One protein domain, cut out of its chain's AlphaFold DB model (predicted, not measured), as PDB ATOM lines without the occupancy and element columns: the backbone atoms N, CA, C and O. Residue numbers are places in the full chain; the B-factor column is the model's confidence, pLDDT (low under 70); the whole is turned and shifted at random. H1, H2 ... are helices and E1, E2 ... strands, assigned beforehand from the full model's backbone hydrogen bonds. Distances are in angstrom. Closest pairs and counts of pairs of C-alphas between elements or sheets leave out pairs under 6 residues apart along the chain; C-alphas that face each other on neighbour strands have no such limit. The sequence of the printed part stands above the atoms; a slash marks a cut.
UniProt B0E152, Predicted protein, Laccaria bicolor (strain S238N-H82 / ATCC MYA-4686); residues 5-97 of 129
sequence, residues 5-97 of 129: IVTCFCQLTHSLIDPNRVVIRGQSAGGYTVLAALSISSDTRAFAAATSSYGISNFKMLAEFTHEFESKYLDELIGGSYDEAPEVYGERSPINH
ATOM      1  N   ILE A   5      33.579 -21.868  25.864       52.19
ATOM      2  CA  ILE A   5      33.169 -22.229  27.225       52.19
ATOM      3  C   ILE A   5      34.352 -22.227  28.201       52.19
ATOM      4  O   ILE A   5      34.167 -21.909  29.374       52.19
ATOM      5  N   VAL A   6      35.573 -22.493  27.727       52.16
ATOM      6  CA  VAL A   6      36.778 -22.414  28.573       52.16
ATOM      7  C   VAL A   6      37.181 -20.958  28.850       52.16
ATOM      8  O   VAL A   6      37.694 -20.653  29.926       52.16
ATOM      9  N   THR A   7      36.850 -20.024  27.954       48.31
ATOM     10  CA  THR A   7      37.189 -18.601  28.110       48.31
ATOM     11  C   THR A   7      36.474 -17.955  29.297       48.31
ATOM     12  O   THR A   7      37.085 -17.171  30.020       48.31
ATOM     13  N   CYS A   8      35.215 -18.329  29.561       51.84
ATOM     14  CA  CYS A   8      34.456 -17.790  30.696       51.84
ATOM     15  C   CYS A   8      35.116 -18.137  32.046       51.84
ATOM     16  O   CYS A   8      35.087 -17.335  32.975       51.84
ATOM     17  N   PHE A   9      35.793 -19.288  32.138       53.84
ATOM     18  CA  PHE A   9      36.489 -19.694  33.357       53.84
ATOM     19  C   PHE A   9      37.755 -18.866  33.616       53.84
ATOM     20  O   PHE A   9      38.006 -18.436  34.738       53.84
ATOM     21  N   CYS A  10      38.523 -18.591  32.559       49.78
ATOM     22  CA  CYS A  10      39.766 -17.822  32.645       49.78
ATOM     23  C   CYS A  10      39.521 -16.323  32.936       49.78
ATOM     24  O   CYS A  10      40.407 -15.638  33.441       49.78
ATOM     25  N   GLN A  11      38.318 -15.812  32.637       50.59
ATOM     26  CA  GLN A  11      37.945 -14.402  32.828       50.59
ATOM     27  C   GLN A  11      37.272 -14.093  34.170       50.59
ATOM     28  O   GLN A  11      37.111 -12.917  34.500       50.59
ATOM     29  N   LEU A  12      36.920 -15.102  34.971       52.41
ATOM     30  CA  LEU A  12      36.484 -14.896  36.352       52.41
ATOM     31  C   LEU A  12      37.709 -14.638  37.236       52.41
ATOM     32  O   LEU A  12      38.120 -15.451  38.063       52.41
ATOM     33  N   THR A  13      38.312 -13.465  37.054       52.25
ATOM     34  CA  THR A  13      39.131 -12.856  38.095       52.25
ATOM     35  C   THR A  13      38.279 -12.687  39.354       52.25
ATOM     36  O   THR A  13      37.080 -12.454  39.252       52.25
ATOM     37  N   HIS A  14      38.932 -12.750  40.517       49.06
ATOM     38  CA  HIS A  14      38.410 -12.570  41.883       49.06
ATOM     39  C   HIS A  14      38.164 -13.875  42.644       49.06
ATOM     40  O   HIS A  14      37.035 -14.327  42.752       49.06
ATOM     41  N   SER A  15      39.250 -14.427  43.202       58.28
ATOM     42  CA  SER A  15      39.414 -14.924  44.593       58.28
ATOM     43  C   SER A  15      38.383 -15.875  45.231       58.28
ATOM     44  O   SER A  15      38.561 -16.259  46.383       58.28
ATOM     45  N   LEU A  16      37.313 -16.239  44.534       69.44
ATOM     46  CA  LEU A  16      36.150 -16.975  45.034       69.44
ATOM     47  C   LEU A  16      36.145 -18.428  44.558       69.44
ATOM     48  O   LEU A  16      35.368 -19.239  45.055       69.44
ATOM     49  N   ILE A  17      36.999 -18.753  43.587       71.50
ATOM     50  CA  ILE A  17      37.040 -20.053  42.931       71.50
ATOM     51  C   ILE A  17      38.415 -20.672  43.177       71.50
ATOM     52  O   ILE A  17      39.435 -20.111  42.781       71.50
ATOM     53  N   ASP A  18      38.439 -21.825  43.846       77.69
ATOM     54  CA  ASP A  18      39.646 -22.643  43.988       77.69
ATOM     55  C   ASP A  18      39.897 -23.377  42.660       77.69
ATOM     56  O   ASP A  18      39.083 -24.231  42.287       77.69
ATOM     57  N   PRO A  19      41.001 -23.083  41.947       73.56
ATOM     58  CA  PRO A  19      41.295 -23.696  40.653       73.56
ATOM     59  C   PRO A  19      41.458 -25.221  40.738       73.56
ATOM     60  O   PRO A  19      41.277 -25.910  39.740       73.56
ATOM     61  N   ASN A  20      41.728 -25.778  41.925       77.75
ATOM     62  CA  ASN A  20      41.848 -27.225  42.118       77.75
ATOM     63  C   ASN A  20      40.506 -27.921  42.405       77.75
ATOM     64  O   ASN A  20      40.474 -29.142  42.553       77.75
ATOM     65  N   ARG A  21      39.396 -27.179  42.524       77.56
ATOM     66  CA  ARG A  21      38.065 -27.723  42.876       77.56
ATOM     67  C   ARG A  21      37.001 -27.423  41.829       77.56
ATOM     68  O   ARG A  21      35.806 -27.406  42.119       77.56
ATOM     69  N   VAL A  22      37.438 -27.188  40.603       79.88
ATOM     70  CA  VAL A  22      36.568 -26.827  39.491       79.88
ATOM     71  C   VAL A  22      36.040 -28.082  38.823       79.88
ATOM     72  O   VAL A  22      36.802 -28.998  38.520       79.88
ATOM     73  N   VAL A  23      34.738 -28.122  38.552       80.88
ATOM     74  CA  VAL A  23      34.103 -29.248  37.864       80.88
ATOM     75  C   VAL A  23      33.230 -28.771  36.710       80.88
ATOM     76  O   VAL A  23      32.617 -27.707  36.792       80.88
ATOM     77  N   ILE A  24      33.143 -29.574  35.648       80.38
ATOM     78  CA  ILE A  24      32.273 -29.304  34.497       80.38
ATOM     79  C   ILE A  24      31.284 -30.449  34.283       80.38
ATOM     80  O   ILE A  24      31.641 -31.626  34.270       80.38
ATOM     81  N   ARG A  25      30.003 -30.126  34.107       85.38
ATOM     82  CA  ARG A  25      28.957 -31.114  33.837       85.38
ATOM     83  C   ARG A  25      28.046 -30.623  32.726       85.38
ATOM     84  O   ARG A  25      27.728 -29.441  32.665       85.38
ATOM     85  N   GLY A  26      27.567 -31.547  31.903       80.81
ATOM     86  CA  GLY A  26      26.602 -31.228  30.865       80.81
ATOM     87  C   GLY A  26      25.879 -32.453  30.323       80.81
ATOM     88  O   GLY A  26      26.376 -33.579  30.388       80.81
ATOM     89  N   GLN A  27      24.682 -32.213  29.795       83.25
ATOM     90  CA  GLN A  27      23.829 -33.217  29.167       83.25
ATOM     91  C   GLN A  27      23.560 -32.839  27.709       83.25
ATOM     92  O   GLN A  27      23.475 -31.651  27.396       83.25
ATOM     93  N   SER A  28      23.405 -33.830  26.825       83.12
ATOM     94  CA  SER A  28      23.106 -33.615  25.399       83.12
ATOM     95  C   SER A  28      24.172 -32.719  24.740       83.12
ATOM     96  O   SER A  28      25.361 -33.040  24.822       83.12
ATOM     97  N   ALA A  29      23.803 -31.564  24.179       79.94
ATOM     98  CA  ALA A  29      24.745 -30.566  23.662       79.94
ATOM     99  C   ALA A  29      25.771 -30.108  24.721       79.94
ATOM    100  O   ALA A  29      26.955 -29.956  24.424       79.94
ATOM    101  N   GLY A  30      25.366 -29.997  25.991       80.06
ATOM    102  CA  GLY A  30      26.286 -29.729  27.100       80.06
ATOM    103  C   GLY A  30      27.228 -30.902  27.402       80.06
ATOM    104  O   GLY A  30      28.325 -30.709  27.916       80.06
ATOM    105  N   GLY A  31      26.834 -32.131  27.065       82.19
ATOM    106  CA  GLY A  31      27.706 -33.300  27.156       82.19
ATOM    107  C   GLY A  31      28.827 -33.263  26.114       82.19
ATOM    108  O   GLY A  31      29.959 -33.627  26.439       82.19
ATOM    109  N   TYR A  32      28.539 -32.776  24.898       83.81
ATOM    110  CA  TYR A  32      29.566 -32.469  23.892       83.81
ATOM    111  C   TYR A  32      30.504 -31.367  24.387       83.81
ATOM    112  O   TYR A  32      31.715 -31.524  24.306       83.81
ATOM    113  N   THR A  33      29.972 -30.302  24.990       85.75
ATOM    114  CA  THR A  33      30.789 -29.252  25.616       85.75
ATOM    115  C   THR A  33      31.791 -29.814  26.620       85.75
ATOM    116  O   THR A  33      32.962 -29.445  26.579       85.75
ATOM    117  N   VAL A  34      31.353 -30.708  27.514       83.81
ATOM    118  CA  VAL A  34      32.246 -31.356  28.487       83.81
ATOM    119  C   VAL A  34      33.335 -32.141  27.767       83.81
ATOM    120  O   VAL A  34      34.511 -31.991  28.072       83.81
ATOM    121  N   LEU A  35      32.951 -32.955  26.785       82.19
ATOM    122  CA  LEU A  35      33.881 -33.746  25.987       82.19
ATOM    123  C   LEU A  35      34.917 -32.861  25.275       82.19
ATOM    124  O   LEU A  35      36.115 -33.117  25.375       82.19
ATOM    125  N   ALA A  36      34.469 -31.798  24.610       84.12
ATOM    126  CA  ALA A  36      35.315 -30.853  23.891       84.12
ATOM    127  C   ALA A  36      36.246 -30.076  24.835       84.12
ATOM    128  O   ALA A  36      37.414 -29.876  24.511       84.12
ATOM    129  N   ALA A  37      35.773 -29.691  26.023       81.62
ATOM    130  CA  ALA A  37      36.597 -29.016  27.023       81.62
ATOM    131  C   ALA A  37      37.766 -29.888  27.512       81.62
ATOM    132  O   ALA A  37      38.848 -29.368  27.761       81.62
ATOM    133  N   LEU A  38      37.568 -31.205  27.617       80.25
ATOM    134  CA  LEU A  38      38.590 -32.136  28.110       80.25
ATOM    135  C   LEU A  38      39.537 -32.663  27.023       80.25
ATOM    136  O   LEU A  38      40.616 -33.137  27.355       80.25
ATOM    137  N   SER A  39      39.132 -32.630  25.752       80.50
ATOM    138  CA  SER A  39      39.885 -33.267  24.655       80.50
ATOM    139  C   SER A  39      40.392 -32.291  23.596       80.50
ATOM    140  O   SER A  39      41.480 -32.481  23.071       80.50
ATOM    141  N   ILE A  40      39.635 -31.237  23.290       79.19
ATOM    142  CA  ILE A  40      39.918 -30.324  22.171       79.19
ATOM    143  C   ILE A  40      40.472 -28.983  22.671       79.19
ATOM    144  O   ILE A  40      41.263 -28.343  21.982       79.19
ATOM    145  N   SER A  41      40.047 -28.527  23.853       77.19
ATOM    146  CA  SER A  41      40.468 -27.228  24.385       77.19
ATOM    147  C   SER A  41      41.971 -27.165  24.667       77.19
ATOM    148  O   SER A  41      42.598 -28.159  25.021       77.19
ATOM    149  N   SER A  42      42.540 -25.962  24.581       72.12
ATOM    150  CA  SER A  42      43.942 -25.694  24.919       72.12
ATOM    151  C   SER A  42      44.270 -25.928  26.397       72.12
ATOM    152  O   SER A  42      45.426 -26.182  26.726       72.12
ATOM    153  N   ASP A  43      43.273 -25.846  27.283       72.44
ATOM    154  CA  ASP A  43      43.428 -26.099  28.718       72.44
ATOM    155  C   ASP A  43      42.559 -27.276  29.175       72.44
ATOM    156  O   ASP A  43      41.489 -27.126  29.767       72.44
ATOM    157  N   THR A  44      43.034 -28.484  28.882       71.06
ATOM    158  CA  THR A  44      42.378 -29.741  29.271       71.06
ATOM    159  C   THR A  44      42.515 -30.062  30.766       71.06
ATOM    160  O   THR A  44      41.922 -31.032  31.251       71.06
ATOM    161  N   ARG A  45      43.294 -29.269  31.520       71.31
ATOM    162  CA  ARG A  45      43.523 -29.437  32.968       71.31
ATOM    163  C   ARG A  45      42.798 -28.399  33.823       71.31
ATOM    164  O   ARG A  45      42.940 -28.437  35.041       71.31
ATOM    165  N   ALA A  46      41.976 -27.548  33.213       74.06
ATOM    166  CA  ALA A  46      41.164 -26.556  33.914       74.06
ATOM    167  C   ALA A  46      40.156 -27.161  34.912       74.06
ATOM    168  O   ALA A  46      39.671 -26.460  35.799       74.06
ATOM    169  N   PHE A  47      39.814 -28.449  34.775       77.56
ATOM    170  CA  PHE A  47      38.787 -29.116  35.576       77.56
ATOM    171  C   PHE A  47      39.368 -30.288  36.372       77.56
ATOM    172  O   PHE A  47      40.009 -31.177  35.814       77.56
ATOM    173  N   ALA A  48      39.077 -30.327  37.672       78.56
ATOM    174  CA  ALA A  48      39.433 -31.425  38.568       78.56
ATOM    175  C   ALA A  48      38.567 -32.675  38.340       78.56
ATOM    176  O   ALA A  48      39.028 -33.800  38.528       78.56
ATOM    177  N   ALA A  49      37.311 -32.492  37.923       78.19
ATOM    178  CA  ALA A  49      36.418 -33.579  37.535       78.19
ATOM    179  C   ALA A  49      35.410 -33.124  36.474       78.19
ATOM    180  O   ALA A  49      35.101 -31.936  36.349       78.19
ATOM    181  N   ALA A  50      34.867 -34.082  35.723       80.19
ATOM    182  CA  ALA A  50      33.904 -33.791  34.679       80.19
ATOM    183  C   ALA A  50      32.867 -34.902  34.491       80.19
ATOM    184  O   ALA A  50      33.180 -36.080  34.637       80.19
ATOM    185  N   THR A  51      31.645 -34.522  34.111       83.75
ATOM    186  CA  THR A  51      30.546 -35.463  33.850       83.75
ATOM    187  C   THR A  51      29.813 -35.100  32.563       83.75
ATOM    188  O   THR A  51      29.095 -34.102  32.504       83.75
ATOM    189  N   SER A  52      29.946 -35.943  31.538       80.38
ATOM    190  CA  SER A  52      29.174 -35.848  30.294       80.38
ATOM    191  C   SER A  52      28.051 -36.880  30.286       80.38
ATOM    192  O   SER A  52      28.296 -38.066  30.490       80.38
ATOM    193  N   SER A  53      26.813 -36.447  30.049       79.75
ATOM    194  CA  SER A  53      25.646 -37.330  29.958       79.75
ATOM    195  C   SER A  53      25.048 -37.280  28.553       79.75
ATOM    196  O   SER A  53      24.511 -36.253  28.141       79.75
ATOM    197  N   TYR A  54      25.119 -38.399  27.824       78.50
ATOM    198  CA  TYR A  54      24.626 -38.528  26.441       78.50
ATOM    199  C   TYR A  54      25.214 -37.478  25.482       78.50
ATOM    200  O   TYR A  54      24.543 -37.020  24.562       78.50
ATOM    201  N   GLY A  55      26.457 -37.059  25.736       79.12
ATOM    202  CA  GLY A  55      27.177 -36.141  24.865       79.12
ATOM    203  C   GLY A  55      27.569 -36.803  23.550       79.12
ATOM    204  O   GLY A  55      27.939 -37.977  23.521       79.12
ATOM    205  N   ILE A  56      27.514 -36.031  22.468       81.94
ATOM    206  CA  ILE A  56      27.986 -36.458  21.151       81.94
ATOM    207  C   ILE A  56      29.517 -36.456  21.176       81.94
ATOM    208  O   ILE A  56      30.128 -35.434  21.467       81.94
ATOM    209  N   SER A  57      30.141 -37.597  20.894       80.62
ATOM    210  CA  SER A  57      31.606 -37.734  20.840       80.62
ATOM    211  C   SER A  57      32.150 -37.924  19.423       80.62
ATOM    212  O   SER A  57      33.353 -37.790  19.208       80.62
ATOM    213  N   ASN A  58      31.283 -38.231  18.457       82.62
ATOM    214  CA  ASN A  58      31.662 -38.505  17.080       82.62
ATOM    215  C   ASN A  58      30.609 -37.938  16.120       82.62
ATOM    216  O   ASN A  58      29.489 -38.448  16.048       82.62
ATOM    217  N   PHE A  59      30.977 -36.891  15.383       80.12
ATOM    218  CA  PHE A  59      30.074 -36.232  14.441       80.12
ATOM    219  C   PHE A  59      29.916 -36.983  13.125       80.12
ATOM    220  O   PHE A  59      28.834 -36.937  12.553       80.12
ATOM    221  N   LYS A  60      30.942 -37.713  12.666       79.44
ATOM    222  CA  LYS A  60      30.827 -38.567  11.472       79.44
ATOM    223  C   LYS A  60      29.710 -39.587  11.666       79.44
ATOM    224  O   LYS A  60      28.808 -39.723  10.853       79.44
ATOM    225  N   MET A  61      29.757 -40.255  12.807       77.44
ATOM    226  CA  MET A  61      28.748 -41.218  13.204       77.44
ATOM    227  C   MET A  61      27.363 -40.607  13.358       77.44
ATOM    228  O   MET A  61      26.374 -41.216  12.971       77.44
ATOM    229  N   LEU A  62      27.279 -39.402  13.917       76.31
ATOM    230  CA  LEU A  62      26.002 -38.714  14.017       76.31
ATOM    231  C   LEU A  62      25.429 -38.404  12.626       76.31
ATOM    232  O   LEU A  62      24.251 -38.663  12.403       76.31
ATOM    233  N   ALA A  63      26.258 -37.936  11.689       75.12
ATOM    234  CA  ALA A  63      25.852 -37.664  10.310       75.12
ATOM    235  C   ALA A  63      25.357 -38.930   9.583       75.12
ATOM    236  O   ALA A  63      24.310 -38.898   8.944       75.12
ATOM    237  N   GLU A  64      26.045 -40.065   9.752       73.31
ATOM    238  CA  GLU A  64      25.663 -41.348   9.136       73.31
ATOM    239  C   GLU A  64      24.314 -41.896   9.647       73.31
ATOM    240  O   GLU A  64      23.588 -42.546   8.899       73.31
ATOM    241  N   PHE A  65      23.950 -41.654  10.911       66.31
ATOM    242  CA  PHE A  65      22.728 -42.214  11.511       66.31
ATOM    243  C   PHE A  65      21.505 -41.279  11.468       66.31
ATOM    244  O   PHE A  65      20.399 -41.724  11.779       66.31
ATOM    245  N   THR A  66      21.658 -40.010  11.073       63.00
ATOM    246  CA  THR A  66      20.597 -38.980  11.177       63.00
ATOM    247  C   THR A  66      20.026 -38.510   9.835       63.00
ATOM    248  O   THR A  66      19.603 -37.362   9.701       63.00
ATOM    249  N   HIS A  67      19.935 -39.414   8.856       54.22
ATOM    250  CA  HIS A  67      19.632 -39.123   7.447       54.22
ATOM    251  C   HIS A  67      18.371 -38.277   7.130       54.22
ATOM    252  O   HIS A  67      18.276 -37.803   6.001       54.22
ATOM    253  N   GLU A  68      17.434 -38.031   8.062       55.19
ATOM    254  CA  GLU A  68      16.196 -37.278   7.754       55.19
ATOM    255  C   GLU A  68      15.810 -36.122   8.698       55.19
ATOM    256  O   GLU A  68      15.198 -35.169   8.221       55.19
ATOM    257  N   PHE A  69      16.147 -36.141   9.996       53.91
ATOM    258  CA  PHE A  69      15.645 -35.122  10.946       53.91
ATOM    259  C   PHE A  69      16.715 -34.198  11.547       53.91
ATOM    260  O   PHE A  69      16.386 -33.078  11.931       53.91
ATOM    261  N   GLU A  70      17.981 -34.624  11.614       56.38
ATOM    262  CA  GLU A  70      19.055 -33.847  12.266       56.38
ATOM    263  C   GLU A  70      20.252 -33.554  11.350       56.38
ATOM    264  O   GLU A  70      21.113 -32.765  11.731       56.38
ATOM    265  N   SER A  71      20.295 -34.108  10.132       61.06
ATOM    266  CA  SER A  71      21.396 -33.898   9.178       61.06
ATOM    267  C   SER A  71      21.589 -32.420   8.843       61.06
ATOM    268  O   SER A  71      22.650 -31.867   9.100       61.06
ATOM    269  N   LYS A  72      20.524 -31.730   8.420       68.31
ATOM    270  CA  LYS A  72      20.592 -30.291   8.108       68.31
ATOM    271  C   LYS A  72      20.938 -29.425   9.318       68.31
ATOM    272  O   LYS A  72      21.602 -28.407   9.172       68.31
ATOM    273  N   TYR A  73      20.510 -29.834  10.514       72.88
ATOM    274  CA  TYR A  73      20.858 -29.128  11.746       72.88
ATOM    275  C   TYR A  73      22.345 -29.291  12.076       72.88
ATOM    276  O   TYR A  73      23.004 -28.331  12.471       72.88
ATOM    277  N   LEU A  74      22.888 -30.494  11.883       73.12
ATOM    278  CA  LEU A  74      24.309 -30.760  12.052       73.12
ATOM    279  C   LEU A  74      25.144 -30.006  11.010       73.12
ATOM    280  O   LEU A  74      26.159 -29.416  11.379       73.12
ATOM    281  N   ASP A  75      24.687 -29.961   9.760       76.69
ATOM    282  CA  ASP A  75      25.355 -29.246   8.673       76.69
ATOM    283  C   ASP A  75      25.421 -27.738   8.968       76.69
ATOM    284  O   ASP A  75      26.487 -27.132   8.862       76.69
ATOM    285  N   GLU A  76      24.327 -27.127   9.439       78.19
ATOM    286  CA  GLU A  76      24.315 -25.718   9.869       78.19
ATOM    287  C   GLU A  76      25.222 -25.467  11.086       78.19
ATOM    288  O   GLU A  76      25.925 -24.456  11.165       78.19
ATOM    289  N   LEU A  77      25.236 -26.392  12.048       77.88
ATOM    290  CA  LEU A  77      25.977 -26.248  13.301       77.88
ATOM    291  C   LEU A  77      27.497 -26.432  13.122       77.88
ATOM    292  O   LEU A  77      28.313 -25.806  13.826       77.88
ATOM    293  N   ILE A  78      27.888 -27.313  12.201       78.75
ATOM    294  CA  ILE A  78      29.284 -27.604  11.874       78.75
ATOM    295  C   ILE A  78      29.807 -26.647  10.795       78.75
ATOM    296  O   ILE A  78      30.931 -26.148  10.959       78.75
ATOM    297  N   GLY A  79      28.973 -26.282   9.820       79.44
ATOM    298  CA  GLY A  79      29.275 -25.336   8.743       79.44
ATOM    299  C   GLY A  79      29.441 -25.984   7.364       79.44
ATOM    300  O   GLY A  79      30.253 -25.504   6.581       79.44
ATOM    301  N   GLY A  80      28.723 -27.072   7.094       81.00
ATOM    302  CA  GLY A  80      28.790 -27.863   5.864       81.00
ATOM    303  C   GLY A  80      28.485 -29.331   6.141       81.00
ATOM    304  O   GLY A  80      28.550 -29.758   7.294       81.00
ATOM    305  N   SER A  81      28.162 -30.088   5.096       81.50
ATOM    306  CA  SER A  81      27.964 -31.537   5.197       81.50
ATOM    307  C   SER A  81      29.282 -32.283   5.427       81.50
ATOM    308  O   SER A  81      30.374 -31.757   5.187       81.50
ATOM    309  N   TYR A  82      29.198 -33.542   5.871       78.38
ATOM    310  CA  TYR A  82      30.388 -34.382   6.056       78.38
ATOM    311  C   TYR A  82      31.213 -34.531   4.770       78.38
ATOM    312  O   TYR A  82      32.438 -34.574   4.846       78.38
ATOM    313  N   ASP A  83      30.561 -34.575   3.605       81.06
ATOM    314  CA  ASP A  83      31.236 -34.702   2.309       81.06
ATOM    315  C   ASP A  83      31.972 -33.415   1.903       81.06
ATOM    316  O   ASP A  83      32.989 -33.472   1.213       81.06
ATOM    317  N   GLU A  84      31.480 -32.255   2.344       82.12
ATOM    318  CA  GLU A  84      32.066 -30.948   2.029       82.12
ATOM    319  C   GLU A  84      33.221 -30.573   2.960       82.12
ATOM    320  O   GLU A  84      34.145 -29.887   2.526       82.12
ATOM    321  N   ALA A  85      33.170 -30.999   4.226       83.12
ATOM    322  CA  ALA A  85      34.136 -30.595   5.251       83.12
ATOM    323  C   ALA A  85      34.534 -31.742   6.208       83.12
ATOM    324  O   ALA A  85      34.436 -31.590   7.434       83.12
ATOM    325  N   PRO A  86      34.985 -32.908   5.708       83.31
ATOM    326  CA  PRO A  86      35.283 -34.076   6.544       83.31
ATOM    327  C   PRO A  86      36.358 -33.797   7.606       83.31
ATOM    328  O   PRO A  86      36.327 -34.383   8.694       83.31
ATOM    329  N   GLU A  87      37.289 -32.880   7.330       84.94
ATOM    330  CA  GLU A  87      38.309 -32.422   8.271       84.94
ATOM    331  C   GLU A  87      37.702 -31.713   9.484       84.94
ATOM    332  O   GLU A  87      38.087 -32.010  10.614       84.94
ATOM    333  N   VAL A  88      36.679 -30.874   9.293       84.00
ATOM    334  CA  VAL A  88      36.018 -30.143  10.385       84.00
ATOM    335  C   VAL A  88      35.264 -31.109  11.298       84.00
ATOM    336  O   VAL A  88      35.267 -30.951  12.523       84.00
ATOM    337  N   TYR A  89      34.647 -32.143  10.723       83.88
ATOM    338  CA  TYR A  89      34.029 -33.221  11.497       83.88
ATOM    339  C   TYR A  89      35.079 -33.995  12.297       83.88
ATOM    340  O   TYR A  89      34.817 -34.367  13.443       83.88
ATOM    341  N   GLY A  90      36.260 -34.215  11.718       84.06
ATOM    342  CA  GLY A  90      37.402 -34.828  12.387       84.06
ATOM    343  C   GLY A  90      37.894 -34.006  13.580       84.06
ATOM    344  O   GLY A  90      37.886 -34.511  14.702       84.06
ATOM    345  N   GLU A  91      38.248 -32.744  13.338       85.06
ATOM    346  CA  GLU A  91      38.797 -31.799  14.325       85.06
ATOM    347  C   GLU A  91      37.841 -31.500  15.481       85.06
ATOM    348  O   GLU A  91      38.257 -31.238  16.608       85.06
ATOM    349  N   ARG A  92      36.533 -31.491  15.211       85.81
ATOM    350  CA  ARG A  92      35.534 -31.181  16.239       85.81
ATOM    351  C   ARG A  92      35.046 -32.411  16.982       85.81
ATOM    352  O   ARG A  92      34.375 -32.245  17.992       85.81
ATOM    353  N   SER A  93      35.343 -33.623  16.516       84.00
ATOM    354  CA  SER A  93      34.888 -34.850  17.175       84.00
ATOM    355  C   SER A  93      35.787 -35.190  18.367       84.00
ATOM    356  O   SER A  93      36.933 -35.590  18.157       84.00
ATOM    357  N   PRO A  94      35.285 -35.138  19.617       80.81
ATOM    358  CA  PRO A  94      36.095 -35.387  20.810       80.81
ATOM    359  C   PRO A  94      36.803 -36.746  20.815       80.81
ATOM    360  O   PRO A  94      37.872 -36.886  21.398       80.81
ATOM    361  N   ILE A  95      36.234 -37.749  20.134       82.44
ATOM    362  CA  ILE A  95      36.824 -39.089  20.022       82.44
ATOM    363  C   ILE A  95      38.207 -39.097  19.353       82.44
ATOM    364  O   ILE A  95      39.027 -39.945  19.690       82.44
ATOM    365  N   ASN A  96      38.490 -38.151  18.455       82.69
ATOM    366  CA  ASN A  96      39.767 -38.081  17.738       82.69
ATOM    367  C   ASN A  96      40.873 -37.404  18.558       82.69
ATOM    368  O   ASN A  96      42.044 -37.492  18.205       82.69
ATOM    369  N   HIS A  97      40.498 -36.750  19.658       78.44
ATOM    370  CA  HIS A  97      41.393 -36.005  20.545       78.44
ATOM    371  C   HIS A  97      41.407 -36.590  21.965       78.44
ATOM    372  O   HIS A  97      41.934 -35.986  22.899       78.44
TER     373      HIS A  97
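Overview. This is residues 5 to 97 of the 129 residues of the protein "Predicted protein" of Laccaria bicolor (strain S238N-H82 / ATCC MYA-4686) (UniProt B0E152). The model is elongated, in two lobes: one is a pair of parallel strands, E1 and E2, with H2 packed over one face, and the other a loose group of three short helices, H3, H4 and H5. H1 packs on H2 by a thin contact, residues 11 to 16 stick out at one end, and little H6 folds back from the helical lobe onto H2. The printed part has 93 residues, with six named helices and two named strands in the order H1 E1 H2 E2 H3 H4 H5 H6; it is mostly helix. It is only just loose, close to compact, with a radius of gyration of the C-alphas of 15.1 A and spans of 48 by 22 by 20 A.

Arrangement. Start at H1, residues 5 to 11, and compare it with H2, residues 29 to 39: they only just touch, with 3 pairs of C-alphas within 8 A, the closest being Val 6 and Ala 37 at 6.8 A, at a steep tilt of 66 degrees. Next find E1, residues 23 to 27, and its parallel neighbour E2, residues 49 to 53, at 2 degrees; N 26 and O 51 are 3.0 A apart and N 51 and O 24 are 2.9 A apart, within hydrogen-bond range. E1, H2 and E2 form a strand-helix-strand unit, two parallel neighbour strands with a helix between them in the chain, and its crossover is right-handed. The closest C-alphas of H2 and E2 are Gly 31 and Ser 52, 4.3 A apart. Look on to H3, residues 59 to 65, which touches H5, residues 86 to 92, at a steep tilt of 60 degrees, opposite ways; their closest C-alphas, Phe 59 and Tyr 89, are 5.8 A apart. H4, residues 71 to 78, is close to H3 but not clearly touching, with C-alphas Ala 63 and Ser 71 closest at 5.9 A. H6, residues 94 to 97, touches H2, with C-alphas Ser 39 and His 97 closest at 5.2 A. H1 is apart from H3, H4, H5 and H6. In H2, H3, H4 and H5 every O i to N i+4 pair is within hydrogen-bond range; in H1 2 of 3 are, and H6 is too short for such a pair.

Along the chain. Find C-alpha 5 at (33.169, -22.229, 27.225), where H1 begins; it runs 10.7 A. E1 spans 14.0 A, and E2 13.7 A. H2, the longest helix, runs 15.4 A from C-alpha 29 at (24.745, -30.566, 23.662). H6 ends at C-alpha 97, (41.393, -36.005, 20.545).

Size, cuts and confidence. Look for the two C-alphas farthest apart at Ser 15 and Glu 68, 48.9 A. The printed part has no cut, and the link from H1 to E1, with 11 residues, is long. Confidence is under 70 at residues 5 to 16 and 65 to 72; the mean pLDDT of the printed part is 74.6.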